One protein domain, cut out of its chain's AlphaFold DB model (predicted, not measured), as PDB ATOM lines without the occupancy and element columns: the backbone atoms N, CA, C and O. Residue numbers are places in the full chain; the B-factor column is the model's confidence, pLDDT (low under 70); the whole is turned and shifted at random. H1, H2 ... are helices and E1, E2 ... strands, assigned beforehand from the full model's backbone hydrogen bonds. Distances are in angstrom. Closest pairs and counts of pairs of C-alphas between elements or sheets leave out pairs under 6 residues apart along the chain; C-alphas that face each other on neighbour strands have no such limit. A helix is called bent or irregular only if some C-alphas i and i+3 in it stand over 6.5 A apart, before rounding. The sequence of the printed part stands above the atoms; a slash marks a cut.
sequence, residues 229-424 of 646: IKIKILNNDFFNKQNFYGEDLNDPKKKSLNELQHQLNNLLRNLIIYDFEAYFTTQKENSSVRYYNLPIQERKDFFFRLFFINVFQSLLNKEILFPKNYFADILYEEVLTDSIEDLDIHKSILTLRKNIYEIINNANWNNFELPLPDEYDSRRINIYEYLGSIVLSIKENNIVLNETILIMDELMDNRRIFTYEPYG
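AT A GLANCE: This is residues 229 to 424 of the 646 residues of the protein "AAA_15 domain-containing protein" of Flavobacterium reichenbachii (UniProt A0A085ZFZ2). A small three-stranded sheet, E5, E1 and E6, packs on H3 and H5 of a curved row of four long helices, H2, H3, H5 and H7, in which neighbours run opposite ways. A second small sheet, E2, E3 and E4, lies beyond one end of H2, with H6 beside E4 and set across that end of H2, while H4 folds back on H3. The printed part has 196 residues, with seven named helices and six named strands in the order E1 H1 H2 E2 E3 H3 H4 H5 E4 H6 E5 H7 E6, class mixed. Both sheets, in the orders E5 - E1 - E6 and E2 - E3 - E4, are all antiparallel. The whole is compact, with a radius of gyration of the C-alphas of 17.8 A and spans of 54 by 44 by 29 A.

HOW THE PARTS SIT: E1, residues 229 to 233, is the inner strand between E5, residues 389 to 393, and E6, residues 418 to 423; N 231 and O 390 are 2.8 A apart, N 230 and O 421 2.8 A. H7, residues 394 to 411, only grazes this sheet; E5, H7 and E6 form a split strand-helix-strand unit, its strands running the same way with E1 between, its crossover right-handed. H3, residues 296 to 317, and H5, residues 343 to 362, make two layers with the sheet, helices on one face. H3, the hub, touches H5 (closest C-alphas Lys 300 and Ile 360, 6.4 A) at a shallow tilt of 28 degrees. H5 touches H7 (C-alphas Leu 352 and Thr 404, 6.1 A). H2, residues 252 to 272, touches H3 (C-alphas Leu 264 and Ile 309, 6.8 A). H4, residues 326 to 332, and H3 form a helical hairpin. H6, residues 376 to 387, stands at the level of the sheet of E2, residues 280 to 283, E3, residues 289 to 292, and E4, residues 370 to 373; N 291 and O 282 are 2.9 A apart, N 370 and O 292 2.8 A. H1, residues 246 to 250, only just touches H2, only at the corner. Every O i to N i+4 pair is within hydrogen-bond range in H2 to H6, 12 of 14 in H7 and 0 of 1 in H1, where 2 of 2 O i to N i+3 pairs are.

IN THESE COORDINATES: E1 begins at C-alpha 229 (-5.544, -0.433, 35.142); E6 ends at C-alpha 423 (-7.683, -0.563, 39.297). H3 measures 32.0 A, H2 30.5 A, H5 29.0 A. H7, 23.5 A, is irregular, C-alphas 396 and 399 being 8.0 A apart.

THE WHOLE: The C-alphas farthest apart, Glu 285 and Glu 341, are 55.3 A apart. The printed part has no cut; E1 to H1 is a long link. Residues 238 and 334 to 342 have pLDDT under 70.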
ATOM      1  N   ILE A 229      -4.549  -1.352  35.710       92.31
ATOM      2  CA  ILE A 229      -5.544  -0.433  35.142       92.31
ATOM      3  C   ILE A 229      -6.724  -1.235  34.610       92.31
ATOM      4  O   ILE A 229      -6.544  -2.368  34.159       92.31
ATOM      5  N   LYS A 230      -7.924  -0.662  34.659       92.88
ATOM      6  CA  LYS A 230      -9.094  -1.186  33.952       92.88
ATOM      7  C   LYS A 230      -9.317  -0.335  32.707       92.88
ATOM      8  O   LYS A 230      -9.401   0.879  32.811       92.88
ATOM      9  N   ILE A 231      -9.372  -0.976  31.545       92.31
ATOM     10  CA  ILE A 231      -9.740  -0.352  30.271       92.31
ATOM     11  C   ILE A 231     -11.221  -0.625  30.042       92.31
ATOM     12  O   ILE A 231     -11.651  -1.770  30.192       92.31
ATOM     13  N   LYS A 232     -11.987   0.404  29.680       92.12
ATOM     14  CA  LYS A 232     -13.418   0.320  29.370       92.12
ATOM     15  C   LYS A 232     -13.683   0.902  27.990       92.12
ATOM     16  O   LYS A 232     -13.447   2.083  27.761       92.12
ATOM     17  N   ILE A 233     -14.185   0.086  27.073       91.31
ATOM     18  CA  ILE A 233     -14.626   0.533  25.752       91.31
ATOM     19  C   ILE A 233     -15.848   1.437  25.927       91.31
ATOM     20  O   ILE A 233     -16.785   1.101  26.651       91.31
ATOM     21  N   LEU A 234     -15.845   2.580  25.245       84.88
ATOM     22  CA  LEU A 234     -16.955   3.524  25.287       84.88
ATOM     23  C   LEU A 234     -18.190   2.955  24.596       84.88
ATOM     24  O   LEU A 234     -18.091   2.294  23.562       84.88
ATOM     25  N   ASN A 235     -19.370   3.274  25.125       82.50
ATOM     26  CA  ASN A 235     -20.614   2.944  24.440       82.50
ATOM     27  C   ASN A 235     -20.667   3.652  23.073       82.50
ATOM     28  O   ASN A 235     -20.386   4.845  22.965       82.50
ATOM     29  N   ASN A 236     -21.061   2.921  22.030       77.19
ATOM     30  CA  ASN A 236     -21.200   3.439  20.671       77.19
ATOM     31  C   ASN A 236     -22.225   4.591  20.549       77.19
ATOM     32  O   ASN A 236     -22.183   5.331  19.574       77.19
ATOM     33  N   ASP A 237     -23.109   4.787  21.532       73.69
ATOM     34  CA  ASP A 237     -23.985   5.973  21.596       73.69
ATOM     35  C   ASP A 237     -23.210   7.290  21.658       73.69
ATOM     36  O   ASP A 237     -23.686   8.319  21.182       73.69
ATOM     37  N   PHE A 238     -21.987   7.249  22.187       68.69
ATOM     38  CA  PHE A 238     -21.102   8.399  22.216       68.69
ATOM     39  C   PHE A 238     -20.428   8.676  20.873       68.69
ATOM     40  O   PHE A 238     -19.531   9.503  20.838       68.69
ATOM     41  N   PHE A 239     -20.804   7.997  19.786       76.12
ATOM     42  CA  PHE A 239     -20.215   8.190  18.465       76.12
ATOM     43  C   PHE A 239     -21.217   8.827  17.508       76.12
ATOM     44  O   PHE A 239     -22.376   8.415  17.410       76.12
ATOM     45  N   ASN A 240     -20.735   9.778  16.711       72.56
ATOM     46  CA  ASN A 240     -21.499  10.281  15.572       72.56
ATOM     47  C   ASN A 240     -21.740   9.129  14.588       72.56
ATOM     48  O   ASN A 240     -20.848   8.307  14.381       72.56
ATOM     49  N   LYS A 241     -22.939   9.048  14.003       79.38
ATOM     50  CA  LYS A 241     -23.273   8.065  12.962       79.38
ATOM     51  C   LYS A 241     -23.615   8.809  11.685       79.38
ATOM     52  O   LYS A 241     -24.533   9.628  11.683       79.38
ATOM     53  N   GLN A 242     -22.890   8.524  10.610       73.31
ATOM     54  CA  GLN A 242     -23.112   9.174   9.322       73.31
ATOM     55  C   GLN A 242     -24.234   8.466   8.558       73.31
ATOM     56  O   GLN A 242     -23.995   7.482   7.864       73.31
ATOM     57  N   ASN A 243     -25.466   8.957   8.689       79.44
ATOM     58  CA  ASN A 243     -26.596   8.466   7.900       79.44
ATOM     59  C   ASN A 243     -26.970   9.501   6.832       79.44
ATOM     60  O   ASN A 243     -27.258  10.651   7.164       79.44
ATOM     61  N   PHE A 244     -26.990   9.085   5.565       82.88
ATOM     62  CA  PHE A 244     -27.311   9.939   4.418       82.88
ATOM     63  C   PHE A 244     -28.650   9.522   3.791       82.88
ATOM     64  O   PHE A 244     -28.948   8.330   3.689       82.88
ATOM     65  N   TYR A 245     -29.460  10.488   3.342       84.31
ATOM     66  CA  TYR A 245     -30.803  10.231   2.806       84.31
ATOM     67  C   TYR A 245     -31.120  11.098   1.582       84.31
ATOM     68  O   TYR A 245     -30.589  12.192   1.419       84.31
ATOM     69  N   GLY A 246     -32.048  10.637   0.738       87.69
ATOM     70  CA  GLY A 246     -32.573  11.438  -0.372       87.69
ATOM     71  C   GLY A 246     -31.487  11.874  -1.360       87.69
ATOM     72  O   GLY A 246     -30.725  11.040  -1.845       87.69
ATOM     73  N   GLU A 247     -31.428  13.174  -1.659       76.62
ATOM     74  CA  GLU A 247     -30.496  13.743  -2.644       76.62
ATOM     75  C   GLU A 247     -29.015  13.587  -2.260       76.62
ATOM     76  O   GLU A 247     -28.171  13.558  -3.154       76.62
ATOM     77  N   ASP A 248     -28.686  13.399  -0.974       78.19
ATOM     78  CA  ASP A 248     -27.310  13.128  -0.531       78.19
ATOM     79  C   ASP A 248     -26.738  11.840  -1.139       78.19
ATOM     80  O   ASP A 248     -25.539  11.754  -1.390       78.19
ATOM     81  N   LEU A 249     -27.587  10.845  -1.415       84.19
ATOM     82  CA  LEU A 249     -27.175   9.553  -1.976       84.19
ATOM     83  C   LEU A 249     -26.865   9.616  -3.481       84.19
ATOM     84  O   LEU A 249     -26.440   8.613  -4.058       84.19
ATOM     85  N   ASN A 250     -27.064  10.776  -4.117       88.19
ATOM     86  CA  ASN A 250     -26.601  11.021  -5.481       88.19
ATOM     87  C   ASN A 250     -25.074  11.198  -5.541       88.19
ATOM     88  O   ASN A 250     -24.483  10.967  -6.595       88.19
ATOM     89  N   ASP A 251     -24.439  11.583  -4.428       89.88
ATOM     90  CA  ASP A 251     -22.984  11.605  -4.295       89.88
ATOM     91  C   ASP A 251     -22.463  10.166  -4.080       89.88
ATOM     92  O   ASP A 251     -22.808   9.529  -3.074       89.88
ATOM     93  N   PRO A 252     -21.622   9.631  -4.989       89.19
ATOM     94  CA  PRO A 252     -21.071   8.283  -4.863       89.19
ATOM     95  C   PRO A 252     -20.328   8.044  -3.545       89.19
ATOM     96  O   PRO A 252     -20.452   6.961  -2.974       89.19
ATOM     97  N   LYS A 253     -19.599   9.047  -3.027       89.00
ATOM     98  CA  LYS A 253     -18.841   8.930  -1.775       89.00
ATOM     99  C   LYS A 253     -19.792   8.775  -0.590       89.00
ATOM    100  O   LYS A 253     -19.640   7.844   0.198       89.00
ATOM    101  N   LYS A 254     -20.808   9.640  -0.492       89.88
ATOM    102  CA  LYS A 254     -21.828   9.574   0.573       89.88
ATOM    103  C   LYS A 254     -22.624   8.276   0.516       89.88
ATOM    104  O   LYS A 254     -22.909   7.685   1.555       89.88
ATOM    105  N   LYS A 255     -22.941   7.790  -0.687       91.00
ATOM    106  CA  LYS A 255     -23.591   6.488  -0.868       91.00
ATOM    107  C   LYS A 255     -22.734   5.345  -0.317       91.00
ATOM    108  O   LYS A 255     -23.244   4.538   0.457       91.00
ATOM    109  N   SER A 256     -21.446   5.297  -0.662       89.44
ATOM    110  CA  SER A 256     -20.523   4.283  -0.138       89.44
ATOM    111  C   SER A 256     -20.353   4.374   1.381       89.44
ATOM    112  O   SER A 256     -20.401   3.346   2.054       89.44
ATOM    113  N   LEU A 257     -20.231   5.582   1.942       90.56
ATOM    114  CA  LEU A 257     -20.184   5.787   3.395       90.56
ATOM    115  C   LEU A 257     -21.458   5.284   4.082       90.56
ATOM    116  O   LEU A 257     -21.371   4.581   5.086       90.56
ATOM    117  N   ASN A 258     -22.634   5.565   3.515       91.69
ATOM    118  CA  ASN A 258     -23.909   5.092   4.052       91.69
ATOM    119  C   ASN A 258     -24.003   3.554   4.037       91.69
ATOM    120  O   ASN A 258     -24.438   2.938   5.010       91.69
ATOM    121  N   GLU A 259     -23.563   2.910   2.953       91.19
ATOM    122  CA  GLU A 259     -23.510   1.446   2.854       91.19
ATOM    123  C   GLU A 259     -22.569   0.831   3.907       91.19
ATOM    124  O   GLU A 259     -22.945  -0.139   4.572       91.19
ATOM    125  N   LEU A 260     -21.383   1.413   4.109       92.44
ATOM    126  CA  LEU A 260     -20.435   0.987   5.146       92.44
ATOM    127  C   LEU A 260     -20.996   1.205   6.559       92.44
ATOM    128  O   LEU A 260     -20.901   0.313   7.405       92.44
ATOM    129  N   GLN A 261     -21.653   2.338   6.809       93.00
ATOM    130  CA  GLN A 261     -22.303   2.627   8.088       93.00
ATOM    131  C   GLN A 261     -23.405   1.603   8.404       93.00
ATOM    132  O   GLN A 261     -23.516   1.144   9.545       93.00
ATOM    133  N   HIS A 262     -24.202   1.195   7.410       92.00
ATOM    134  CA  HIS A 262     -25.192   0.127   7.571       92.00
ATOM    135  C   HIS A 262     -24.548  -1.232   7.873       92.00
ATOM    136  O   HIS A 262     -25.034  -1.948   8.751       92.00
ATOM    137  N   GLN A 263     -23.451  -1.585   7.192       92.69
ATOM    138  CA  GLN A 263     -22.702  -2.815   7.476       92.69
ATOM    139  C   GLN A 263     -22.197  -2.835   8.924       92.69
ATOM    140  O   GLN A 263     -22.436  -3.807   9.642       92.69
ATOM    141  N   LEU A 264     -21.578  -1.744   9.382       93.25
ATOM    142  CA  LEU A 264     -21.054  -1.629  10.742       93.25
ATOM    143  C   LEU A 264     -22.160  -1.699  11.807       93.25
ATOM    144  O   LEU A 264     -22.031  -2.419  12.797       93.25
ATOM    145  N   ASN A 265     -23.289  -1.017  11.579       91.81
ATOM    146  CA  ASN A 265     -24.448  -1.074  12.476       91.81
ATOM    147  C   ASN A 265     -25.027  -2.494  12.591       91.81
ATOM    148  O   ASN A 265     -25.436  -2.906  13.676       91.81
ATOM    149  N   ASN A 266     -25.046  -3.256  11.493       92.44
ATOM    150  CA  ASN A 266     -25.494  -4.648  11.515       92.44
ATOM    151  C   ASN A 266     -24.543  -5.539  12.326       92.44
ATOM    152  O   ASN A 266     -25.015  -6.358  13.112       92.44
ATOM    153  N   LEU A 267     -23.226  -5.349  12.192       93.19
ATOM    154  CA  LEU A 267     -22.226  -6.066  12.991       93.19
ATOM    155  C   LEU A 267     -22.403  -5.793  14.491       93.19
ATOM    156  O   LEU A 267     -22.479  -6.735  15.281       93.19
ATOM    157  N   LEU A 268     -22.563  -4.523  14.879       91.88
ATOM    158  CA  LEU A 268     -22.824  -4.146  16.271       91.88
ATOM    159  C   LEU A 268     -24.133  -4.744  16.792       91.88
ATOM    160  O   LEU A 268     -24.174  -5.293  17.893       91.88
ATOM    161  N   ARG A 269     -25.211  -4.668  16.001       91.00
ATOM    162  CA  ARG A 269     -26.506  -5.237  16.385       91.00
ATOM    163  C   ARG A 269     -26.391  -6.737  16.630       91.00
ATOM    164  O   ARG A 269     -26.880  -7.189  17.659       91.00
ATOM    165  N   ASN A 270     -25.737  -7.468  15.727       91.31
ATOM    166  CA  ASN A 270     -25.522  -8.911  15.841       91.31
ATOM    167  C   ASN A 270     -24.714  -9.276  17.091       91.31
ATOM    168  O   ASN A 270     -25.029 -10.265  17.744       91.31
ATOM    169  N   LEU A 271     -23.723  -8.456  17.453       90.94
ATOM    170  CA  LEU A 271     -22.949  -8.639  18.678       90.94
ATOM    171  C   LEU A 271     -23.817  -8.442  19.936       90.94
ATOM    172  O   LEU A 271     -23.716  -9.215  20.881       90.94
ATOM    173  N   ILE A 272     -24.714  -7.450  19.947       88.56
ATOM    174  CA  ILE A 272     -25.589  -7.156  21.099       88.56
ATOM    175  C   ILE A 272     -26.695  -8.208  21.280       88.56
ATOM    176  O   ILE A 272     -27.044  -8.551  22.410       88.56
ATOM    177  N   ILE A 273     -27.272  -8.708  20.183       87.44
ATOM    178  CA  ILE A 273     -28.342  -9.724  20.216       87.44
ATOM    179  C   ILE A 273     -27.811 -11.158  20.207       87.44
ATOM    180  O   ILE A 273     -28.584 -12.079  19.943       87.44
ATOM    181  N   TYR A 274     -26.514 -11.337  20.459       87.00
ATOM    182  CA  TYR A 274     -25.881 -12.645  20.531       87.00
ATOM    183  C   TYR A 274     -26.695 -13.611  21.397       87.00
ATOM    184  O   TYR A 274     -27.260 -13.230  22.426       87.00
ATOM    185  N   ASP A 275     -26.771 -14.865  20.959       87.06
ATOM    186  CA  ASP A 275     -27.532 -15.885  21.665       87.06
ATOM    187  C   ASP A 275     -26.733 -16.406  22.867       87.06
ATOM    188  O   ASP A 275     -25.900 -17.308  22.762       87.06
ATOM    189  N   PHE A 276     -26.982 -15.802  24.029       88.75
ATOM    190  CA  PHE A 276     -26.346 -16.193  25.283       88.75
ATOM    191  C   PHE A 276     -26.999 -17.421  25.934       88.75
ATOM    192  O   PHE A 276     -26.477 -17.901  26.938       88.75
ATOM    193  N   GLU A 277     -28.107 -17.962  25.408       89.56
ATOM    194  CA  GLU A 277     -28.895 -19.007  26.087       89.56
ATOM    195  C   GLU A 277     -28.101 -20.298  26.331       89.56
ATOM    196  O   GLU A 277     -28.311 -20.970  27.341       89.56
ATOM    197  N   ALA A 278     -27.107 -20.594  25.487       89.62
ATOM    198  CA  ALA A 278     -26.171 -21.701  25.701       89.62
ATOM    199  C   ALA A 278     -25.371 -21.597  27.019       89.62
ATOM    200  O   ALA A 278     -24.841 -22.600  27.500       89.62
ATOM    201  N   TYR A 279     -25.290 -20.402  27.609       90.94
ATOM    202  CA  TYR A 279     -24.542 -20.097  28.830       90.94
ATOM    203  C   TYR A 279     -25.446 -19.692  29.999       90.94
ATOM    204  O   TYR A 279     -24.952 -19.137  30.982       90.94
ATOM    205  N   PHE A 280     -26.760 -19.909  29.895       92.00
ATOM    206  CA  PHE A 280     -27.710 -19.521  30.933       92.00
ATOM    207  C   PHE A 280     -27.418 -20.235  32.259       92.00
ATOM    208  O   PHE A 280     -27.189 -21.443  32.305       92.00
ATOM    209  N   THR A 281     -27.463 -19.468  33.346       89.38
ATOM    210  CA  THR A 281     -27.208 -19.960  34.705       89.38
ATOM    211  C   THR A 281     -28.473 -19.869  35.541       89.38
ATOM    212  O   THR A 281     -29.054 -20.886  35.913       89.38
ATOM    213  N   THR A 282     -28.912 -18.648  35.848       87.31
ATOM    214  CA  THR A 282     -30.048 -18.407  36.742       87.31
ATOM    215  C   THR A 282     -30.796 -17.128  36.362       87.31
ATOM    216  O   THR A 282     -30.292 -16.268  35.638       87.31
ATOM    217  N   GLN A 283     -32.020 -16.987  36.869       83.06
ATOM    218  CA  GLN A 283     -32.806 -15.757  36.812       83.06
ATOM    219  C   GLN A 283     -33.345 -15.483  38.217       83.06
ATOM    220  O   GLN A 283     -33.861 -16.391  38.870       83.06
ATOM    221  N   LYS A 284     -33.212 -14.246  38.708       76.56
ATOM    222  CA  LYS A 284     -33.779 -13.870  40.013       76.56
ATOM    223  C   LYS A 284     -35.305 -13.810  39.920       76.56
ATOM    224  O   LYS A 284     -35.840 -13.264  38.955       76.56
ATOM    225  N   GLU A 285     -35.998 -14.327  40.936       71.69
ATOM    226  CA  GLU A 285     -37.460 -14.228  41.029       71.69
ATOM    227  C   GLU A 285     -37.910 -12.761  40.914       71.69
ATOM    228  O   GLU A 285     -37.327 -11.871  41.535       71.69
ATOM    229  N   ASN A 286     -38.938 -12.512  40.097       72.38
ATOM    230  CA  ASN A 286     -39.485 -11.180  39.802       72.38
ATOM    231  C   ASN A 286     -38.497 -10.179  39.163       72.38
ATOM    232  O   ASN A 286     -38.722  -8.971  39.232       72.38
ATOM    233  N   SER A 287     -37.424 -10.651  38.516       77.25
ATOM    234  CA  SER A 287     -36.481  -9.808  37.773       77.25
ATOM    235  C   SER A 287     -36.485 -10.123  36.275       77.25
ATOM    236  O   SER A 287     -36.456 -11.286  35.875       77.25
ATOM    237  N   SER A 288     -36.442  -9.082  35.440       83.50
ATOM    238  CA  SER A 288     -36.202  -9.167  33.990       83.50
ATOM    239  C   SER A 288     -34.718  -9.348  33.628       83.50
ATOM    240  O   SER A 288     -34.332  -9.138  32.480       83.50
ATOM    241  N   VAL A 289     -33.866  -9.692  34.604       88.94
ATOM    242  CA  VAL A 289     -32.419  -9.871  34.428       88.94
ATOM    243  C   VAL A 289     -32.054 -11.347  34.550       88.94
ATOM    244  O   VAL A 289     -32.266 -11.969  35.596       88.94
ATOM    245  N   ARG A 290     -31.461 -11.889  33.485       90.56
ATOM    246  CA  ARG A 290     -30.921 -13.252  33.412       90.56
ATOM    247  C   ARG A 290     -29.405 -13.232  33.578       90.56
ATOM    248  O   ARG A 290     -28.754 -12.277  33.169       90.56
ATOM    249  N   TYR A 291     -28.849 -14.275  34.181       93.06
ATOM    250  CA  TYR A 291     -27.424 -14.384  34.482       93.06
ATOM    251  C   TYR A 291     -26.795 -15.492  33.643       93.06
ATOM    252  O   TYR A 291     -27.330 -16.603  33.584       93.06
ATOM    253  N   TYR A 292     -25.646 -15.204  33.035       93.38
ATOM    254  CA  TYR A 292     -24.963 -16.095  32.094       93.38
ATOM    255  C   TYR A 292     -23.493 -16.305  32.473       93.38
ATOM    256  O   TYR A 292     -22.812 -15.357  32.857       93.38
ATOM    257  N   ASN A 293     -22.965 -17.519  32.315       93.75
ATOM    258  CA  ASN A 293     -21.563 -17.831  32.605       93.75
ATOM    259  C   ASN A 293     -20.763 -18.080  31.317       93.75
ATOM    260  O   ASN A 293     -20.674 -19.209  30.828       93.75
ATOM    261  N   LEU A 294     -20.186 -17.016  30.754       93.44
ATOM    262  CA  LEU A 294     -19.477 -17.088  29.476       93.44
ATOM    263  C   LEU A 294     -18.034 -17.606  29.620       93.44
ATOM    264  O   LEU A 294     -17.269 -17.101  30.458       93.44
ATOM    265  N   PRO A 295     -17.587 -18.511  28.726       93.75
ATOM    266  CA  PRO A 295     -16.184 -18.884  28.611       93.75
ATOM    267  C   PRO A 295     -15.285 -17.662  28.404       93.75
ATOM    268  O   PRO A 295     -15.664 -16.692  27.753       93.75
ATOM    269  N   ILE A 296     -14.057 -17.714  28.931       93.12
ATOM    270  CA  ILE A 296     -13.081 -16.619  28.780       93.12
ATOM    271  C   ILE A 296     -12.833 -16.301  27.299       93.12
ATOM    272  O   ILE A 296     -12.732 -15.133  26.943       93.12
ATOM    273  N   GLN A 297     -12.770 -17.318  26.434       92.75
ATOM    274  CA  GLN A 297     -12.497 -17.118  25.010       92.75
ATOM    275  C   GLN A 297     -13.599 -16.317  24.303       92.75
ATOM    276  O   GLN A 297     -13.278 -15.412  23.539       92.75
ATOM    277  N   GLU A 298     -14.871 -16.583  24.616       92.25
ATOM    278  CA  GLU A 298     -15.998 -15.795  24.101       92.25
ATOM    279  C   GLU A 298     -15.890 -14.341  24.560       92.25
ATOM    280  O   GLU A 298     -16.029 -13.415  23.772       92.25
ATOM    281  N   ARG A 299     -15.550 -14.118  25.834       93.94
ATOM    282  CA  ARG A 299     -15.388 -12.763  26.380       93.94
ATOM    283  C   ARG A 299     -14.242 -11.992  25.715       93.94
ATOM    284  O   ARG A 299     -14.395 -10.805  25.435       93.94
ATOM    285  N   LYS A 300     -13.124 -12.666  25.423       95.00
ATOM    286  CA  LYS A 300     -11.995 -12.097  24.669       95.00
ATOM    287  C   LYS A 300     -12.414 -11.666  23.263       95.00
ATOM    288  O   LYS A 300     -12.106 -10.549  22.855       95.00
ATOM    289  N   ASP A 301     -13.114 -12.542  22.547       93.06
ATOM    290  CA  ASP A 301     -13.621 -12.272  21.199       93.06
ATOM    291  C   ASP A 301     -14.636 -11.116  21.197       93.06
ATOM    292  O   ASP A 301     -14.524 -10.190  20.393       93.06
ATOM    293  N   PHE A 302     -15.545 -11.088  22.174       93.69
ATOM    294  CA  PHE A 302     -16.481  -9.983  22.375       93.69
ATOM    295  C   PHE A 302     -15.780  -8.637  22.557       93.69
ATOM    296  O   PHE A 302     -16.108  -7.682  21.851       93.69
ATOM    297  N   PHE A 303     -14.812  -8.560  23.476       95.19
ATOM    298  CA  PHE A 303     -14.063  -7.329  23.723       95.19
ATOM    299  C   PHE A 303     -13.335  -6.863  22.456       95.19
ATOM    300  O   PHE A 303     -13.435  -5.695  22.082       95.19
ATOM    301  N   PHE A 304     -12.652  -7.782  21.762       95.62
ATOM    302  CA  PHE A 304     -11.954  -7.495  20.509       95.62
ATOM    303  C   PHE A 304     -12.898  -6.901  19.457       95.62
ATOM    304  O   PHE A 304     -12.609  -5.854  18.872       95.62
ATOM    305  N   ARG A 305     -14.052  -7.541  19.240       94.94
ATOM    306  CA  ARG A 305     -15.014  -7.099  18.227       94.94
ATOM    307  C   ARG A 305     -15.628  -5.753  18.573       94.94
ATOM    308  O   ARG A 305     -15.728  -4.889  17.707       94.94
ATOM    309  N   LEU A 306     -15.997  -5.559  19.837       93.88
ATOM    310  CA  LEU A 306     -16.559  -4.300  20.314       93.88
ATOM    311  C   LEU A 306     -15.565  -3.144  20.145       93.88
ATOM    312  O   LEU A 306     -15.942  -2.064  19.691       93.88
ATOM    313  N   PHE A 307     -14.285  -3.394  20.440       93.81
ATOM    314  CA  PHE A 307     -13.213  -2.419  20.264       93.81
ATOM    315  C   PHE A 307     -13.095  -1.987  18.799       93.81
ATOM    316  O   PHE A 307     -13.180  -0.797  18.492       93.81
ATOM    317  N   PHE A 308     -12.957  -2.943  17.875       93.62
ATOM    318  CA  PHE A 308     -12.771  -2.638  16.454       93.62
ATOM    319  C   PHE A 308     -14.002  -2.018  15.798       93.62
ATOM    320  O   PHE A 308     -13.853  -1.149  14.942       93.62
ATOM    321  N   ILE A 309     -15.212  -2.379  16.233       93.50
ATOM    322  CA  ILE A 309     -16.434  -1.701  15.782       93.50
ATOM    323  C   ILE A 309     -16.364  -0.198  16.087       93.50
ATOM    324  O   ILE A 309     -16.685   0.616  15.222       93.50
ATOM    325  N   ASN A 310     -15.894   0.185  17.277       91.38
ATOM    326  CA  ASN A 310     -15.731   1.593  17.634       91.38
ATOM    327  C   ASN A 310     -14.577   2.275  16.882       91.38
ATOM    328  O   ASN A 310     -14.721   3.437  16.499       91.38
ATOM    329  N   VAL A 311     -13.472   1.566  16.610       91.38
ATOM    330  CA  VAL A 311     -12.404   2.074  15.723       91.38
ATOM    331  C   VAL A 311     -12.991   2.424  14.357       91.38
ATOM    332  O   VAL A 311     -12.833   3.547  13.883       91.38
ATOM    333  N   PHE A 312     -13.724   1.497  13.737       91.69
ATOM    334  CA  PHE A 312     -14.326   1.726  12.426       91.69
ATOM    335  C   PHE A 312     -15.380   2.824  12.447       91.69
ATOM    336  O   PHE A 312     -15.428   3.619  11.514       91.69
ATOM    337  N   GLN A 313     -16.171   2.932  13.517       90.56
ATOM    338  CA  GLN A 313     -17.119   4.035  13.660       90.56
ATOM    339  C   GLN A 313     -16.395   5.389  13.681       90.56
ATOM    340  O   GLN A 313     -16.831   6.332  13.023       90.56
ATOM    341  N   SER A 314     -15.268   5.481  14.394       88.56
ATOM    342  CA  SER A 314     -14.437   6.689  14.436       88.56
ATOM    343  C   SER A 314     -13.851   7.033  13.059       88.56
ATOM    344  O   SER A 314     -13.926   8.180  12.622       88.56
ATOM    345  N   LEU A 315     -13.342   6.039  12.325       88.44
ATOM    346  CA  LEU A 315     -12.770   6.243  10.987       88.44
ATOM    347  C   LEU A 315     -13.832   6.605   9.935       88.44
ATOM    348  O   LEU A 315     -13.590   7.471   9.097       88.44
ATOM    349  N   LEU A 316     -15.031   6.014  10.002       89.06
ATOM    350  CA  LEU A 316     -16.155   6.409   9.144       89.06
ATOM    351  C   LEU A 316     -16.573   7.861   9.393       89.06
ATOM    352  O   LEU A 316     -16.878   8.574   8.442       89.06
ATOM    353  N   ASN A 317     -16.510   8.339  10.639       85.81
ATOM    354  CA  ASN A 317     -16.783   9.744  10.959       85.81
ATOM    355  C   ASN A 317     -15.783  10.719  10.325       85.81
ATOM    356  O   ASN A 317     -16.120  11.889  10.143       85.81
ATOM    357  N   LYS A 318     -14.593  10.234   9.953       84.81
ATOM    358  CA  LYS A 318     -13.582  10.958   9.168       84.81
ATOM    359  C   LYS A 318     -13.777  10.804   7.651       84.81
ATOM    360  O   LYS A 318     -12.910  11.204   6.883       84.81
ATOM    361  N   GLU A 319     -14.896  10.224   7.214       87.12
ATOM    362  CA  GLU A 319     -15.220   9.942   5.810       87.12
ATOM    363  C   GLU A 319     -14.209   9.024   5.096       87.12
ATOM    364  O   GLU A 319     -14.045   9.103   3.872       87.12
ATOM    365  N   ILE A 320     -13.530   8.151   5.849       86.81
ATOM    366  CA  ILE A 320     -12.609   7.152   5.296       86.81
ATOM    367  C   ILE A 320     -13.427   6.019   4.670       86.81
ATOM    368  O   ILE A 320     -14.325   5.457   5.299       86.81
ATOM    369  N   LEU A 321     -13.107   5.676   3.422       86.94
ATOM    370  CA  LEU A 321     -13.739   4.575   2.700       86.94
ATOM    371  C   LEU A 321     -12.979   3.269   2.918       86.94
ATOM    372  O   LEU A 321     -11.751   3.241   2.962       86.94
ATOM    373  N   PHE A 322     -13.734   2.177   2.992       87.19
ATOM    374  CA  PHE A 322     -13.200   0.831   3.127       87.19
ATOM    375  C   PHE A 322     -13.712  -0.072   2.003       87.19
ATOM    376  O   PHE A 322     -14.830   0.126   1.511       87.19
ATOM    377  N   PRO A 323     -12.932  -1.092   1.614       84.88
ATOM    378  CA  PRO A 323     -13.398  -2.132   0.710       84.88
ATOM    379  C   PRO A 323     -14.612  -2.863   1.269       84.88
ATOM    380  O   PRO A 323     -14.845  -2.936   2.479       84.88
ATOM    381  N   LYS A 324     -15.370  -3.483   0.367       79.19
ATOM    382  CA  LYS A 324     -16.471  -4.360   0.753       79.19
ATOM    383  C   LYS A 324     -15.949  -5.496   1.642       79.19
ATOM    384  O   LYS A 324     -14.931  -6.088   1.318       79.19
ATOM    385  N   ASN A 325     -16.687  -5.812   2.707       82.88
ATOM    386  CA  ASN A 325     -16.382  -6.846   3.710       82.88
ATOM    387  C   ASN A 325     -15.179  -6.576   4.627       82.88
ATOM    388  O   ASN A 325     -15.025  -7.303   5.601       82.88
ATOM    389  N   TYR A 326     -14.427  -5.491   4.433       87.44
ATOM    390  CA  TYR A 326     -13.216  -5.206   5.210       87.44
ATOM    391  C   TYR A 326     -13.408  -5.277   6.737       87.44
ATOM    392  O   TYR A 326     -12.565  -5.804   7.463       87.44
ATOM    393  N   PHE A 327     -14.542  -4.780   7.246       90.69
ATOM    394  CA  PHE A 327     -14.854  -4.865   8.676       90.69
ATOM    395  C   PHE A 327     -14.987  -6.313   9.152       90.69
ATOM    396  O   PHE A 327     -14.490  -6.645  10.222       90.69
ATOM    397  N   ALA A 328     -15.642  -7.175   8.372       88.06
ATOM    398  CA  ALA A 328     -15.780  -8.584   8.716       88.06
ATOM    399  C   ALA A 328     -14.419  -9.292   8.671       88.06
ATOM    400  O   ALA A 328     -14.096 -10.025   9.600       88.06
ATOM    401  N   ASP A 329     -13.594  -8.998   7.670       86.25
ATOM    402  CA  ASP A 329     -12.270  -9.610   7.524       86.25
ATOM    403  C   ASP A 329     -11.389  -9.314   8.751       86.25
ATOM    404  O   ASP A 329     -10.796 -10.216   9.335       86.25
ATOM    405  N   ILE A 330     -11.383  -8.067   9.241       88.50
ATOM    406  CA  ILE A 330     -10.636  -7.691  10.455       88.50
ATOM    407  C   ILE A 330     -11.182  -8.378  11.715       88.50
ATOM    408  O   ILE A 330     -10.403  -8.748  12.602       88.50
ATOM    409  N   LEU A 331     -12.509  -8.504  11.816       89.56
ATOM    410  CA  LEU A 331     -13.202  -9.003  13.005       89.56
ATOM    411  C   LEU A 331     -13.214 -10.535  13.115       89.56
ATOM    412  O   LEU A 331     -13.283 -11.045  14.233       89.56
ATOM    413  N   TYR A 332     -13.183 -11.251  11.986       85.19
ATOM    414  CA  TYR A 332     -13.429 -12.694  11.928       85.19
ATOM    415  C   TYR A 332     -12.346 -13.499  11.195       85.19
ATOM    416  O   TYR A 332     -12.206 -14.686  11.488       85.19
ATOM    417  N   GLU A 333     -11.587 -12.912  10.263       72.69
ATOM    418  CA  GLU A 333     -10.610 -13.648   9.449       72.69
ATOM    419  C   GLU A 333      -9.162 -13.462   9.950       72.69
ATOM    420  O   GLU A 333      -8.769 -12.424  10.494       72.69
ATOM    421  N   GLU A 334      -8.332 -14.501   9.794       59.38
ATOM    422  CA  GLU A 334      -6.890 -14.435  10.092       59.38
ATOM    423  C   GLU A 334      -6.068 -13.839   8.936       59.38
ATOM    424  O   GLU A 334      -4.950 -13.370   9.168       59.38
ATOM    425  N   VAL A 335      -6.603 -13.835   7.710       56.12
ATOM    426  CA  VAL A 335      -5.897 -13.410   6.493       56.12
ATOM    427  C   VAL A 335      -6.482 -12.095   5.995       56.12
ATOM    428  O   VAL A 335      -7.680 -11.984   5.775       56.12
ATOM    429  N   LEU A 336      -5.621 -11.099   5.803       57.66
ATOM    430  CA  LEU A 336      -6.011  -9.759   5.372       57.66
ATOM    431  C   LEU A 336      -5.669  -9.590   3.895       57.66
ATOM    432  O   LEU A 336      -4.558  -9.904   3.473       57.66
ATOM    433  N   THR A 337      -6.641  -9.144   3.105       54.56
ATOM    434  CA  THR A 337      -6.493  -8.897   1.668       54.56
ATOM    435  C   THR A 337      -5.881  -7.514   1.399       54.56
ATOM    436  O   THR A 337      -6.289  -6.510   1.982       54.56
ATOM    437  N   ASP A 338      -4.898  -7.468   0.491       51.91
ATOM    438  CA  ASP A 338      -4.079  -6.296   0.126       51.91
ATOM    439  C   ASP A 338      -4.820  -5.241  -0.725       51.91
ATOM    440  O   ASP A 338      -4.409  -4.933  -1.847       51.91
ATOM    441  N   SER A 339      -5.925  -4.659  -0.255       55.00
ATOM    442  CA  SER A 339      -6.552  -3.583  -1.038       55.00
ATOM    443  C   SER A 339      -7.234  -2.504  -0.210       55.00
ATOM    444  O   SER A 339      -8.444  -2.350  -0.307       55.00
ATOM    445  N   ILE A 340      -6.480  -1.706   0.548       55.91
ATOM    446  CA  ILE A 340      -6.918  -0.344   0.908       55.91
ATOM    447  C   ILE A 340      -6.166   0.648   0.017       55.91
ATOM    448  O   ILE A 340      -4.968   0.487  -0.203       55.91
ATOM    449  N   GLU A 341      -6.867   1.659  -0.506       55.69
ATOM    450  CA  GLU A 341      -6.267   2.735  -1.316       55.69
ATOM    451  C   GLU A 341      -5.239   3.558  -0.514       55.69
ATOM    452  O   GLU A 341      -4.236   4.006  -1.064       55.69
ATOM    453  N   ASP A 342      -5.459   3.688   0.797       67.12
ATOM    454  CA  ASP A 342      -4.532   4.248   1.783       67.12
ATOM    455  C   ASP A 342      -3.767   3.135   2.532       67.12
ATOM    456  O   ASP A 342      -4.237   2.539   3.510       67.12
ATOM    457  N   LEU A 343      -2.565   2.841   2.032       70.38
ATOM    458  CA  LEU A 343      -1.647   1.836   2.576       70.38
ATOM    459  C   LEU A 343      -1.215   2.121   4.021       70.38
ATOM    460  O   LEU A 343      -0.833   1.180   4.719       70.38
ATOM    461  N   ASP A 344      -1.244   3.371   4.475       78.75
ATOM    462  CA  ASP A 344      -0.722   3.739   5.790       78.75
ATOM    463  C   ASP A 344      -1.794   3.579   6.872       78.75
ATOM    464  O   ASP A 344      -1.526   2.956   7.902       78.75
ATOM    465  N   ILE A 345      -3.048   3.961   6.590       83.38
ATOM    466  CA  ILE A 345      -4.184   3.666   7.482       83.38
ATOM    467  C   ILE A 345      -4.339   2.152   7.681       83.38
ATOM    468  O   ILE A 345      -4.535   1.691   8.809       83.38
ATOM    469  N   HIS A 346      -4.209   1.359   6.610       85.69
ATOM    470  CA  HIS A 346      -4.287  -0.099   6.713       85.69
ATOM    471  C   HIS A 346      -3.239  -0.663   7.676       85.69
ATOM    472  O   HIS A 346      -3.585  -1.386   8.611       85.69
ATOM    473  N   LYS A 347      -1.961  -0.300   7.491       86.88
ATOM    474  CA  LYS A 347      -0.857  -0.758   8.349       86.88
ATOM    475  C   LYS A 347      -1.081  -0.387   9.811       86.88
ATOM    476  O   LYS A 347      -0.840  -1.218  10.691       86.88
ATOM    477  N   SER A 348      -1.563   0.825  10.076       90.44
ATOM    478  CA  SER A 348      -1.878   1.279  11.431       90.44
ATOM    479  C   SER A 348      -3.010   0.457  12.053       90.44
ATOM    480  O   SER A 348      -2.882   0.022  13.196       90.44
ATOM    481  N   ILE A 349      -4.064   0.122  11.296       91.06
ATOM    482  CA  ILE A 349      -5.132  -0.789  11.750       91.06
ATOM    483  C   ILE A 349      -4.577  -2.189  12.061       91.06
ATOM    484  O   ILE A 349      -4.940  -2.778  13.079       91.06
ATOM    485  N   LEU A 350      -3.686  -2.729  11.224       89.81
ATOM    486  CA  LEU A 350      -3.097  -4.055  11.451       89.81
ATOM    487  C   LEU A 350      -2.193  -4.092  12.683       89.81
ATOM    488  O   LEU A 350      -2.221  -5.056  13.453       89.81
ATOM    489  N   THR A 351      -1.420  -3.029  12.887       91.38
ATOM    490  CA  THR A 351      -0.569  -2.874  14.069       91.38
ATOM    491  C   THR A 351      -1.430  -2.747  15.324       91.38
ATOM    492  O   THR A 351      -1.214  -3.474  16.292       91.38
ATOM    493  N   LEU A 352      -2.487  -1.928  15.272       92.56
ATOM    494  CA  LEU A 352      -3.465  -1.810  16.350       92.56
ATOM    495  C   LEU A 352      -4.115  -3.163  16.675       92.56
ATOM    496  O   LEU A 352      -4.237  -3.528  17.841       92.56
ATOM    497  N   ARG A 353      -4.474  -3.948  15.653       92.19
ATOM    498  CA  ARG A 353      -5.041  -5.298  15.811       92.19
ATOM    499  C   ARG A 353      -4.098  -6.212  16.573       92.19
ATOM    500  O   ARG A 353      -4.524  -6.849  17.534       92.19
ATOM    501  N   LYS A 354      -2.823  -6.248  16.185       92.38
ATOM    502  CA  LYS A 354      -1.796  -7.031  16.881       92.38
ATOM    503  C   LYS A 354      -1.672  -6.613  18.350       92.38
ATOM    504  O   LYS A 354      -1.722  -7.479  19.223       92.38
ATOM    505  N   ASN A 355      -1.570  -5.313  18.618       94.56
ATOM    506  CA  ASN A 355      -1.399  -4.797  19.975       94.56
ATOM    507  C   ASN A 355      -2.613  -5.108  20.860       94.56
ATOM    508  O   ASN A 355      -2.460  -5.543  21.998       94.56
ATOM    509  N   ILE A 356      -3.830  -4.967  20.330       94.25
ATOM    510  CA  ILE A 356      -5.056  -5.280  21.072       94.25
ATOM    511  C   ILE A 356      -5.170  -6.778  21.367       94.25
ATOM    512  O   ILE A 356      -5.567  -7.138  22.474       94.25
ATOM    513  N   TYR A 357      -4.762  -7.667  20.454       93.12
ATOM    514  CA  TYR A 357      -4.681  -9.100  20.766       93.12
ATOM    515  C   TYR A 357      -3.703  -9.399  21.904       93.12
ATOM    516  O   TYR A 357      -4.012 -10.208  22.780       93.12
ATOM    517  N   GLU A 358      -2.534  -8.758  21.905       94.69
ATOM    518  CA  GLU A 358      -1.550  -8.900  22.980       94.69
ATOM    519  C   GLU A 358      -2.121  -8.422  24.321       94.69
ATOM    520  O   GLU A 358      -2.112  -9.169  25.300       94.69
ATOM    521  N   ILE A 359      -2.733  -7.235  24.338       94.50
ATOM    522  CA  ILE A 359      -3.417  -6.665  25.504       94.50
ATOM    523  C   ILE A 359      -4.496  -7.628  26.028       94.50
ATOM    524  O   ILE A 359      -4.503  -7.972  27.208       94.50
ATOM    525  N   ILE A 360      -5.387  -8.126  25.168       95.19
ATOM    526  CA  ILE A 360      -6.463  -9.060  25.547       95.19
ATOM    527  C   ILE A 360      -5.908 -10.356  26.151       95.19
ATOM    528  O   ILE A 360      -6.504 -10.923  27.075       95.19
ATOM    529  N   ASN A 361      -4.778 -10.843  25.639       93.75
ATOM    530  CA  ASN A 361      -4.145 -12.059  26.135       93.75
ATOM    531  C   ASN A 361      -3.429 -11.861  27.471       93.75
ATOM    532  O   ASN A 361      -3.470 -12.773  28.297       93.75
ATOM    533  N   ASN A 362      -2.863 -10.678  27.700       93.88
ATOM    534  CA  ASN A 362      -2.209 -10.308  28.952       93.88
ATOM    535  C   ASN A 362      -3.200  -9.824  30.031       93.88
ATOM    536  O   ASN A 362      -2.834  -9.692  31.202       93.88
ATOM    537  N   ALA A 363      -4.454  -9.545  29.663       94.06
ATOM    538  CA  ALA A 363      -5.498  -9.131  30.592       94.06
ATOM    539  C   ALA A 363      -5.881 -10.233  31.591       94.06
ATOM    540  O   ALA A 363      -5.894 -11.428  31.294       94.06
ATOM    541  N   ASN A 364      -6.262  -9.807  32.794       91.25
ATOM    542  CA  ASN A 364      -6.780 -10.680  33.831       91.25
ATOM    543  C   ASN A 364      -8.293 -10.887  33.668       91.25
ATOM    544  O   ASN A 364      -9.082  -9.971  33.911       91.25
ATOM    545  N   TRP A 365      -8.691 -12.110  33.324       90.25
ATOM    546  CA  TRP A 365     -10.082 -12.501  33.101       90.25
ATOM    547  C   TRP A 365     -10.646 -13.234  34.319       90.25
ATOM    548  O   TRP A 365     -10.577 -14.459  34.420       90.25
ATOM    549  N   ASN A 366     -11.222 -12.481  35.258       86.25
ATOM    550  CA  ASN A 366     -11.900 -13.062  36.418       86.25
ATOM    551  C   ASN A 366     -13.215 -13.736  35.993       86.25
ATOM    552  O   ASN A 366     -13.898 -13.252  35.092       86.25
ATOM    553  N   ASN A 367     -13.610 -14.824  36.652       86.50
ATOM    554  CA  ASN A 367     -14.927 -15.428  36.429       86.50
ATOM    555  C   ASN A 367     -16.022 -14.596  37.102       86.50
ATOM    556  O   ASN A 367     -15.867 -14.180  38.249       86.50
ATOM    557  N   PHE A 368     -17.118 -14.370  36.383       89.69
ATOM    558  CA  PHE A 368     -18.305 -13.681  36.877       89.69
ATOM    559  C   PHE A 368     -19.539 -14.154  36.101       89.69
ATOM    560  O   PHE A 368     -19.417 -14.617  34.966       89.69
ATOM    561  N   GLU A 369     -20.716 -14.012  36.706       91.25
ATOM    562  CA  GLU A 369     -21.990 -14.174  36.004       91.25
ATOM    563  C   GLU A 369     -22.374 -12.847  35.345       91.25
ATOM    564  O   GLU A 369     -22.456 -11.820  36.019       91.25
ATOM    565  N   LEU A 370     -22.581 -12.863  34.032       91.75
ATOM    566  CA  LEU A 370     -22.982 -11.718  33.225       91.75
ATOM    567  C   LEU A 370     -24.489 -11.468  33.396       91.75
ATOM    568  O   LEU A 370     -25.279 -12.303  32.947       91.75
ATOM    569  N   PRO A 371     -24.914 -10.346  34.000       93.44
ATOM    570  CA  PRO A 371     -26.326 -10.010  34.098       93.44
ATOM    571  C   PRO A 371     -26.791  -9.328  32.809       93.44
ATOM    572  O   PRO A 371     -26.310  -8.249  32.473       93.44
ATOM    573  N   LEU A 372     -27.765  -9.902  32.107       91.75
ATOM    574  CA  LEU A 372     -28.383  -9.296  30.929       91.75
ATOM    575  C   LEU A 372     -29.890  -9.099  31.147       91.75
ATOM    576  O   LEU A 372     -30.629 -10.074  31.302       91.75
ATOM    577  N   PRO A 373     -30.352  -7.841  31.158       89.94
ATOM    578  CA  PRO A 373     -31.761  -7.494  31.058       89.94
ATOM    579  C   PRO A 373     -32.398  -7.954  29.736       89.94
ATOM    580  O   PRO A 373     -31.722  -8.119  28.713       89.94
ATOM    581  N   ASP A 374     -33.721  -8.116  29.742       85.50
ATOM    582  CA  ASP A 374     -34.509  -8.389  28.530       85.50
ATOM    583  C   ASP A 374     -34.632  -7.160  27.611       85.50
ATOM    584  O   ASP A 374     -34.678  -7.292  26.388       85.50
ATOM    585  N   GLU A 375     -34.660  -5.956  28.189       88.44
ATOM    586  CA  GLU A 375     -34.729  -4.696  27.444       88.44
ATOM    587  C   GLU A 375     -33.428  -4.434  26.673       88.44
ATOM    588  O   GLU A 375     -32.337  -4.519  27.237       88.44
ATOM    589  N   TYR A 376     -33.544  -4.075  25.390       84.94
ATOM    590  CA  TYR A 376     -32.402  -3.923  24.481       84.94
ATOM    591  C   TYR A 376     -31.353  -2.914  24.972       84.94
ATOM    592  O   TYR A 376     -30.163  -3.230  24.981       84.94
ATOM    593  N   ASP A 377     -31.777  -1.724  25.405       84.88
ATOM    594  CA  ASP A 377     -30.851  -0.676  25.849       84.88
ATOM    595  C   ASP A 377     -30.140  -1.060  27.146       84.88
ATOM    596  O   ASP A 377     -28.912  -1.011  27.220       84.88
ATOM    597  N   SER A 378     -30.894  -1.555  28.125       86.69
ATOM    598  CA  SER A 378     -30.358  -2.060  29.390       86.69
ATOM    599  C   SER A 378     -29.410  -3.256  29.181       86.69
ATOM    600  O   SER A 378     -28.351  -3.335  29.805       86.69
ATOM    601  N   ARG A 379     -29.729  -4.169  28.251       89.56
ATOM    602  CA  ARG A 379     -28.845  -5.271  27.836       89.56
ATOM    603  C   ARG A 379     -27.539  -4.757  27.262       89.56
ATOM    604  O   ARG A 379     -26.470  -5.217  27.654       89.56
ATOM    605  N   ARG A 380     -27.627  -3.814  26.330       88.44
ATOM    606  CA  ARG A 380     -26.471  -3.213  25.672       88.44
ATOM    607  C   ARG A 380     -25.551  -2.528  26.682       88.44
ATOM    608  O   ARG A 380     -24.354  -2.787  26.641       88.44
ATOM    609  N   ILE A 381     -26.092  -1.724  27.600       87.19
ATOM    610  CA  ILE A 381     -25.318  -1.066  28.669       87.19
ATOM    611  C   ILE A 381     -24.535  -2.105  29.481       87.19
ATOM    612  O   ILE A 381     -23.328  -1.958  29.666       87.19
ATOM    613  N   ASN A 382     -25.183  -3.201  29.883       89.88
ATOM    614  CA  ASN A 382     -24.506  -4.272  30.610       89.88
ATOM    615  C   ASN A 382     -23.433  -4.973  29.760       89.88
ATOM    616  O   ASN A 382     -22.363  -5.290  30.274       89.88
ATOM    617  N   ILE A 383     -23.655  -5.185  28.461       91.38
ATOM    618  CA  ILE A 383     -22.613  -5.733  27.577       91.38
ATOM    619  C   ILE A 383     -21.373  -4.828  27.581       91.38
ATOM    620  O   ILE A 383     -20.270  -5.337  27.762       91.38
ATOM    621  N   TYR A 384     -21.526  -3.507  27.445       90.75
ATOM    622  CA  TYR A 384     -20.385  -2.586  27.518       90.75
ATOM    623  C   TYR A 384     -19.701  -2.615  28.890       90.75
ATOM    624  O   TYR A 384     -18.476  -2.698  28.948       90.75
ATOM    625  N   GLU A 385     -20.460  -2.619  29.989       89.88
ATOM    626  CA  GLU A 385     -19.873  -2.630  31.335       89.88
ATOM    627  C   GLU A 385     -19.071  -3.913  31.607       89.88
ATOM    628  O   GLU A 385     -17.931  -3.866  32.080       89.88
ATOM    629  N   TYR A 386     -19.645  -5.076  31.288       91.69
ATOM    630  CA  TYR A 386     -19.086  -6.370  31.680       91.69
ATOM    631  C   TYR A 386     -18.185  -7.010  30.619       91.69
ATOM    632  O   TYR A 386     -17.193  -7.645  30.973       91.69
ATOM    633  N   LEU A 387     -18.526  -6.891  29.332       93.50
ATOM    634  CA  LEU A 387     -17.764  -7.480  28.221       93.50
ATOM    635  C   LEU A 387     -16.897  -6.452  27.489       93.50
ATOM    636  O   LEU A 387     -15.931  -6.828  26.834       93.50
ATOM    637  N   GLY A 388     -17.206  -5.162  27.624       92.81
ATOM    638  CA  GLY A 388     -16.398  -4.063  27.105       92.81
ATOM    639  C   GLY A 388     -15.290  -3.606  28.050       92.81
ATOM    640  O   GLY A 388     -14.681  -2.570  27.792       92.81
ATOM    641  N   SER A 389     -15.004  -4.339  29.133       93.56
ATOM    642  CA  SER A 389     -13.962  -3.960  30.085       93.56
ATOM    643  C   SER A 389     -12.967  -5.075  30.407       93.56
ATOM    644  O   SER A 389     -13.322  -6.247  30.520       93.56
ATOM    645  N   ILE A 390     -11.696  -4.698  30.563       94.00
ATOM    646  CA  ILE A 390     -10.590  -5.604  30.904       94.00
ATOM    647  C   ILE A 390      -9.669  -4.980  31.944       94.00
ATOM    648  O   ILE A 390      -9.554  -3.760  32.027       94.00
ATOM    649  N   VAL A 391      -8.979  -5.814  32.723       93.38
ATOM    650  CA  VAL A 391      -8.023  -5.369  33.747       93.38
ATOM    651  C   VAL A 391      -6.622  -5.848  33.394       93.38
ATOM    652  O   VAL A 391      -6.415  -7.038  33.175       93.38
ATOM    653  N   LEU A 392      -5.647  -4.945  33.396       92.69
ATOM    654  CA  LEU A 392      -4.282  -5.190  32.924       92.69
ATOM    655  C   LEU A 392      -3.248  -4.809  33.971       92.69
ATOM    656  O   LEU A 392      -3.423  -3.832  34.691       92.69
ATOM    657  N   SER A 393      -2.150  -5.560  34.027       90.75
ATOM    658  CA  SER A 393      -0.955  -5.210  34.803       90.75
ATOM    659  C   SER A 393      -0.181  -4.095  34.100       90.75
ATOM    660  O   SER A 393       0.196  -4.259  32.941       90.75
ATOM    661  N   ILE A 394       0.089  -2.981  34.787       86.38
ATOM    662  CA  ILE A 394       0.786  -1.829  34.182       86.38
ATOM    663  C   ILE A 394       2.223  -2.202  33.813       86.38
ATOM    664  O   ILE A 394       2.663  -1.973  32.692       86.38
ATOM    665  N   LYS A 395       2.951  -2.823  34.749       83.75
ATOM    666  CA  LYS A 395       4.386  -3.114  34.612       83.75
ATOM    667  C   LYS A 395       4.711  -3.969  33.384       83.75
ATOM    668  O   LYS A 395       5.760  -3.794  32.780       83.75
ATOM    669  N   GLU A 396       3.827  -4.898  33.050       85.50
ATOM    670  CA  GLU A 396       4.023  -5.853  31.954       85.50
ATOM    671  C   GLU A 396       3.535  -5.310  30.609       85.50
ATOM    672  O   GLU A 396       3.982  -5.789  29.576       85.50
ATOM    673  N   ASN A 397       2.647  -4.307  30.611       88.50
ATOM    674  CA  ASN A 397       1.944  -3.857  29.407       88.50
ATOM    675  C   ASN A 397       2.192  -2.383  29.050       88.50
ATOM    676  O   ASN A 397       1.608  -1.902  28.088       88.50
ATOM    677  N   ASN A 398       3.037  -1.649  29.786       86.56
ATOM    678  CA  ASN A 398       3.229  -0.208  29.562       86.56
ATOM    679  C   ASN A 398       3.638   0.122  28.111       86.56
ATOM    680  O   ASN A 398       3.069   1.014  27.494       86.56
ATOM    681  N   ILE A 399       4.577  -0.644  27.543       89.19
ATOM    682  CA  ILE A 399       5.078  -0.423  26.176       89.19
ATOM    683  C   ILE A 399       3.948  -0.595  25.154       89.19
ATOM    684  O   ILE A 399       3.637   0.345  24.428       89.19
ATOM    685  N   VAL A 400       3.285  -1.758  25.152       91.62
ATOM    686  CA  VAL A 400       2.194  -2.044  24.208       91.62
ATOM    687  C   VAL A 400       1.016  -1.081  24.387       91.62
ATOM    688  O   VAL A 400       0.394  -0.688  23.402       91.62
ATOM    689  N   LEU A 401       0.726  -0.637  25.615       88.88
ATOM    690  CA  LEU A 401      -0.309   0.364  25.884       88.88
ATOM    691  C   LEU A 401       0.050   1.728  25.295       88.88
ATOM    692  O   LEU A 401      -0.782   2.314  24.607       88.88
ATOM    693  N   ASN A 402       1.272   2.212  25.515       88.25
ATOM    694  CA  ASN A 402       1.714   3.492  24.963       88.25
ATOM    695  C   ASN A 402       1.750   3.461  23.431       88.25
ATOM    696  O   ASN A 402       1.249   4.386  22.800       88.25
ATOM    697  N   GLU A 403       2.248   2.383  22.818       90.69
ATOM    698  CA  GLU A 403       2.207   2.209  21.359       90.69
ATOM    699  C   GLU A 403       0.770   2.192  20.823       90.69
ATOM    700  O   GLU A 403       0.466   2.845  19.827       90.69
ATOM    701  N   THR A 404      -0.137   1.489  21.510       90.50
ATOM    702  CA  THR A 404      -1.567   1.453  21.162       90.50
ATOM    703  C   THR A 404      -2.186   2.846  21.219       90.50
ATOM    704  O   THR A 404      -2.878   3.238  20.284       90.50
ATOM    705  N   ILE A 405      -1.917   3.607  22.285       87.31
ATOM    706  CA  ILE A 405      -2.423   4.976  22.450       87.31
ATOM    707  C   ILE A 405      -1.895   5.879  21.332       87.31
ATOM    708  O   ILE A 405      -2.689   6.587  20.725       87.31
ATOM    709  N   LEU A 406      -0.603   5.802  20.999       88.12
ATOM    710  CA  LEU A 406      -0.002   6.608  19.931       88.12
ATOM    711  C   LEU A 406      -0.625   6.321  18.559       88.12
ATOM    712  O   LEU A 406      -1.005   7.254  17.856       88.12
ATOM    713  N   ILE A 407      -0.782   5.043  18.196       89.56
ATOM    714  CA  ILE A 407      -1.416   4.646  16.927       89.56
ATOM    715  C   ILE A 407      -2.862   5.148  16.870       89.56
ATOM    716  O   ILE A 407      -3.342   5.587  15.828       89.56
ATOM    717  N   MET A 408      -3.577   5.079  17.990       87.38
ATOM    718  CA  MET A 408      -4.955   5.550  18.077       87.38
ATOM    719  C   MET A 408      -5.069   7.069  17.980       87.38
ATOM    720  O   MET A 408      -5.949   7.556  17.272       87.38
ATOM    721  N   ASP A 409      -4.183   7.797  18.657       84.62
ATOM    722  CA  ASP A 409      -4.097   9.254  18.591       84.62
ATOM    723  C   ASP A 409      -3.827   9.716  17.146       84.62
ATOM    724  O   ASP A 409      -4.477  10.647  16.672       84.62
ATOM    725  N   GLU A 410      -2.961   9.013  16.406       85.56
ATOM    726  CA  GLU A 410      -2.704   9.265  14.981       85.56
ATOM    727  C   GLU A 410      -3.916   8.924  14.094       85.56
ATOM    728  O   GLU A 410      -4.348   9.735  13.274       85.56
ATOM    729  N   LEU A 411      -4.511   7.739  14.271       85.38
ATOM    730  CA  LEU A 411      -5.638   7.281  13.452       85.38
ATOM    731  C   LEU A 411      -6.898   8.141  13.633       85.38
ATOM    732  O   LEU A 411      -7.651   8.354  12.677       85.38
ATOM    733  N   MET A 412      -7.152   8.626  14.847       82.44
ATOM    734  CA  MET A 412      -8.438   9.214  15.240       82.44
ATOM    735  C   MET A 412      -8.353  10.691  15.638       82.44
ATOM    736  O   MET A 412      -9.281  11.200  16.261       82.44
ATOM    737  N   ASP A 413      -7.276  11.387  15.265       79.56
ATOM    738  CA  ASP A 413      -7.057  12.812  15.550       79.56
ATOM    739  C   ASP A 413      -7.145  13.127  17.048       79.56
ATOM    740  O   ASP A 413      -7.879  14.026  17.466       79.56
ATOM    741  N   ASN A 414      -6.408  12.364  17.864       74.56
ATOM    742  CA  ASN A 414      -6.435  12.472  19.321       74.56
ATOM    743  C   ASN A 414      -7.855  12.245  19.875       74.56
ATOM    744  O   ASN A 414      -8.335  13.001  20.713       74.56
ATOM    745  N   ARG A 415      -8.583  11.240  19.380       76.69
ATOM    746  CA  ARG A 415      -9.843  10.793  19.994       76.69
ATOM    747  C   ARG A 415      -9.699   9.370  20.479       76.69
ATOM    748  O   ARG A 415      -9.243   8.500  19.742       76.69
ATOM    749  N   ARG A 416     -10.139   9.110  21.701       77.56
ATOM    750  CA  ARG A 416     -10.162   7.763  22.261       77.56
ATOM    751  C   ARG A 416     -11.509   7.095  22.029       77.56
ATOM    752  O   ARG A 416     -12.530   7.732  21.808       77.56
ATOM    753  N   ILE A 417     -11.485   5.766  22.069       81.94
ATOM    754  CA  ILE A 417     -12.684   4.912  22.017       81.94
ATOM    755  C   ILE A 417     -12.851   4.086  23.297       81.94
ATOM    756  O   ILE A 417     -13.684   3.180  23.363       81.94
ATOM    757  N   PHE A 418     -12.027   4.381  24.300       86.56
ATOM    758  CA  PHE A 418     -12.040   3.765  25.614       86.56
ATOM    759  C   PHE A 418     -11.571   4.759  26.675       86.56
ATOM    760  O   PHE A 418     -10.826   5.699  26.385       86.56
ATOM    761  N   THR A 419     -11.964   4.499  27.915       86.50
ATOM    762  CA  THR A 419     -11.409   5.118  29.116       86.50
ATOM    763  C   THR A 419     -10.502   4.133  29.834       86.50
ATOM    764  O   THR A 419     -10.578   2.914  29.636       86.50
ATOM    765  N   TYR A 420      -9.606   4.662  30.658       86.81
ATOM    766  CA  TYR A 420      -8.836   3.859  31.589       86.81
ATOM    767  C   TYR A 420      -8.997   4.418  32.992       86.81
ATOM    768  O   TYR A 420      -9.030   5.629  33.189       86.81
ATOM    769  N   GLU A 421      -9.083   3.513  33.957       90.19
ATOM    770  CA  GLU A 421      -9.195   3.852  35.366       90.19
ATOM    771  C   GLU A 421      -8.163   3.074  36.194       90.19
ATOM    772  O   GLU A 421      -7.885   1.898  35.905       90.19
ATOM    773  N   PRO A 422      -7.571   3.694  37.231       90.00
ATOM    774  CA  PRO A 422      -6.742   2.983  38.195       90.00
ATOM    775  C   PRO A 422      -7.522   1.823  38.820       90.00
ATOM    776  O   PRO A 422      -8.572   2.022  39.427       90.00
ATOM    777  N   TYR A 423      -7.006   0.596  38.718       86.25
ATOM    778  CA  TYR A 423      -7.683  -0.563  39.297       86.25
ATOM    779  C   TYR A 423      -7.208  -0.804  40.733       86.25
ATOM    780  O   TYR A 423      -6.082  -1.256  40.967       86.25
ATOM    781  N   GLY A 424      -8.083  -0.530  41.698       82.06
ATOM    782  CA  GLY A 424      -7.834  -0.725  43.124       82.06
ATOM    783  C   GLY A 424      -8.745   0.146  43.986       82.06
ATOM    784  O   GLY A 424      -9.349   1.095  43.496       82.06
TER     785      GLY A 424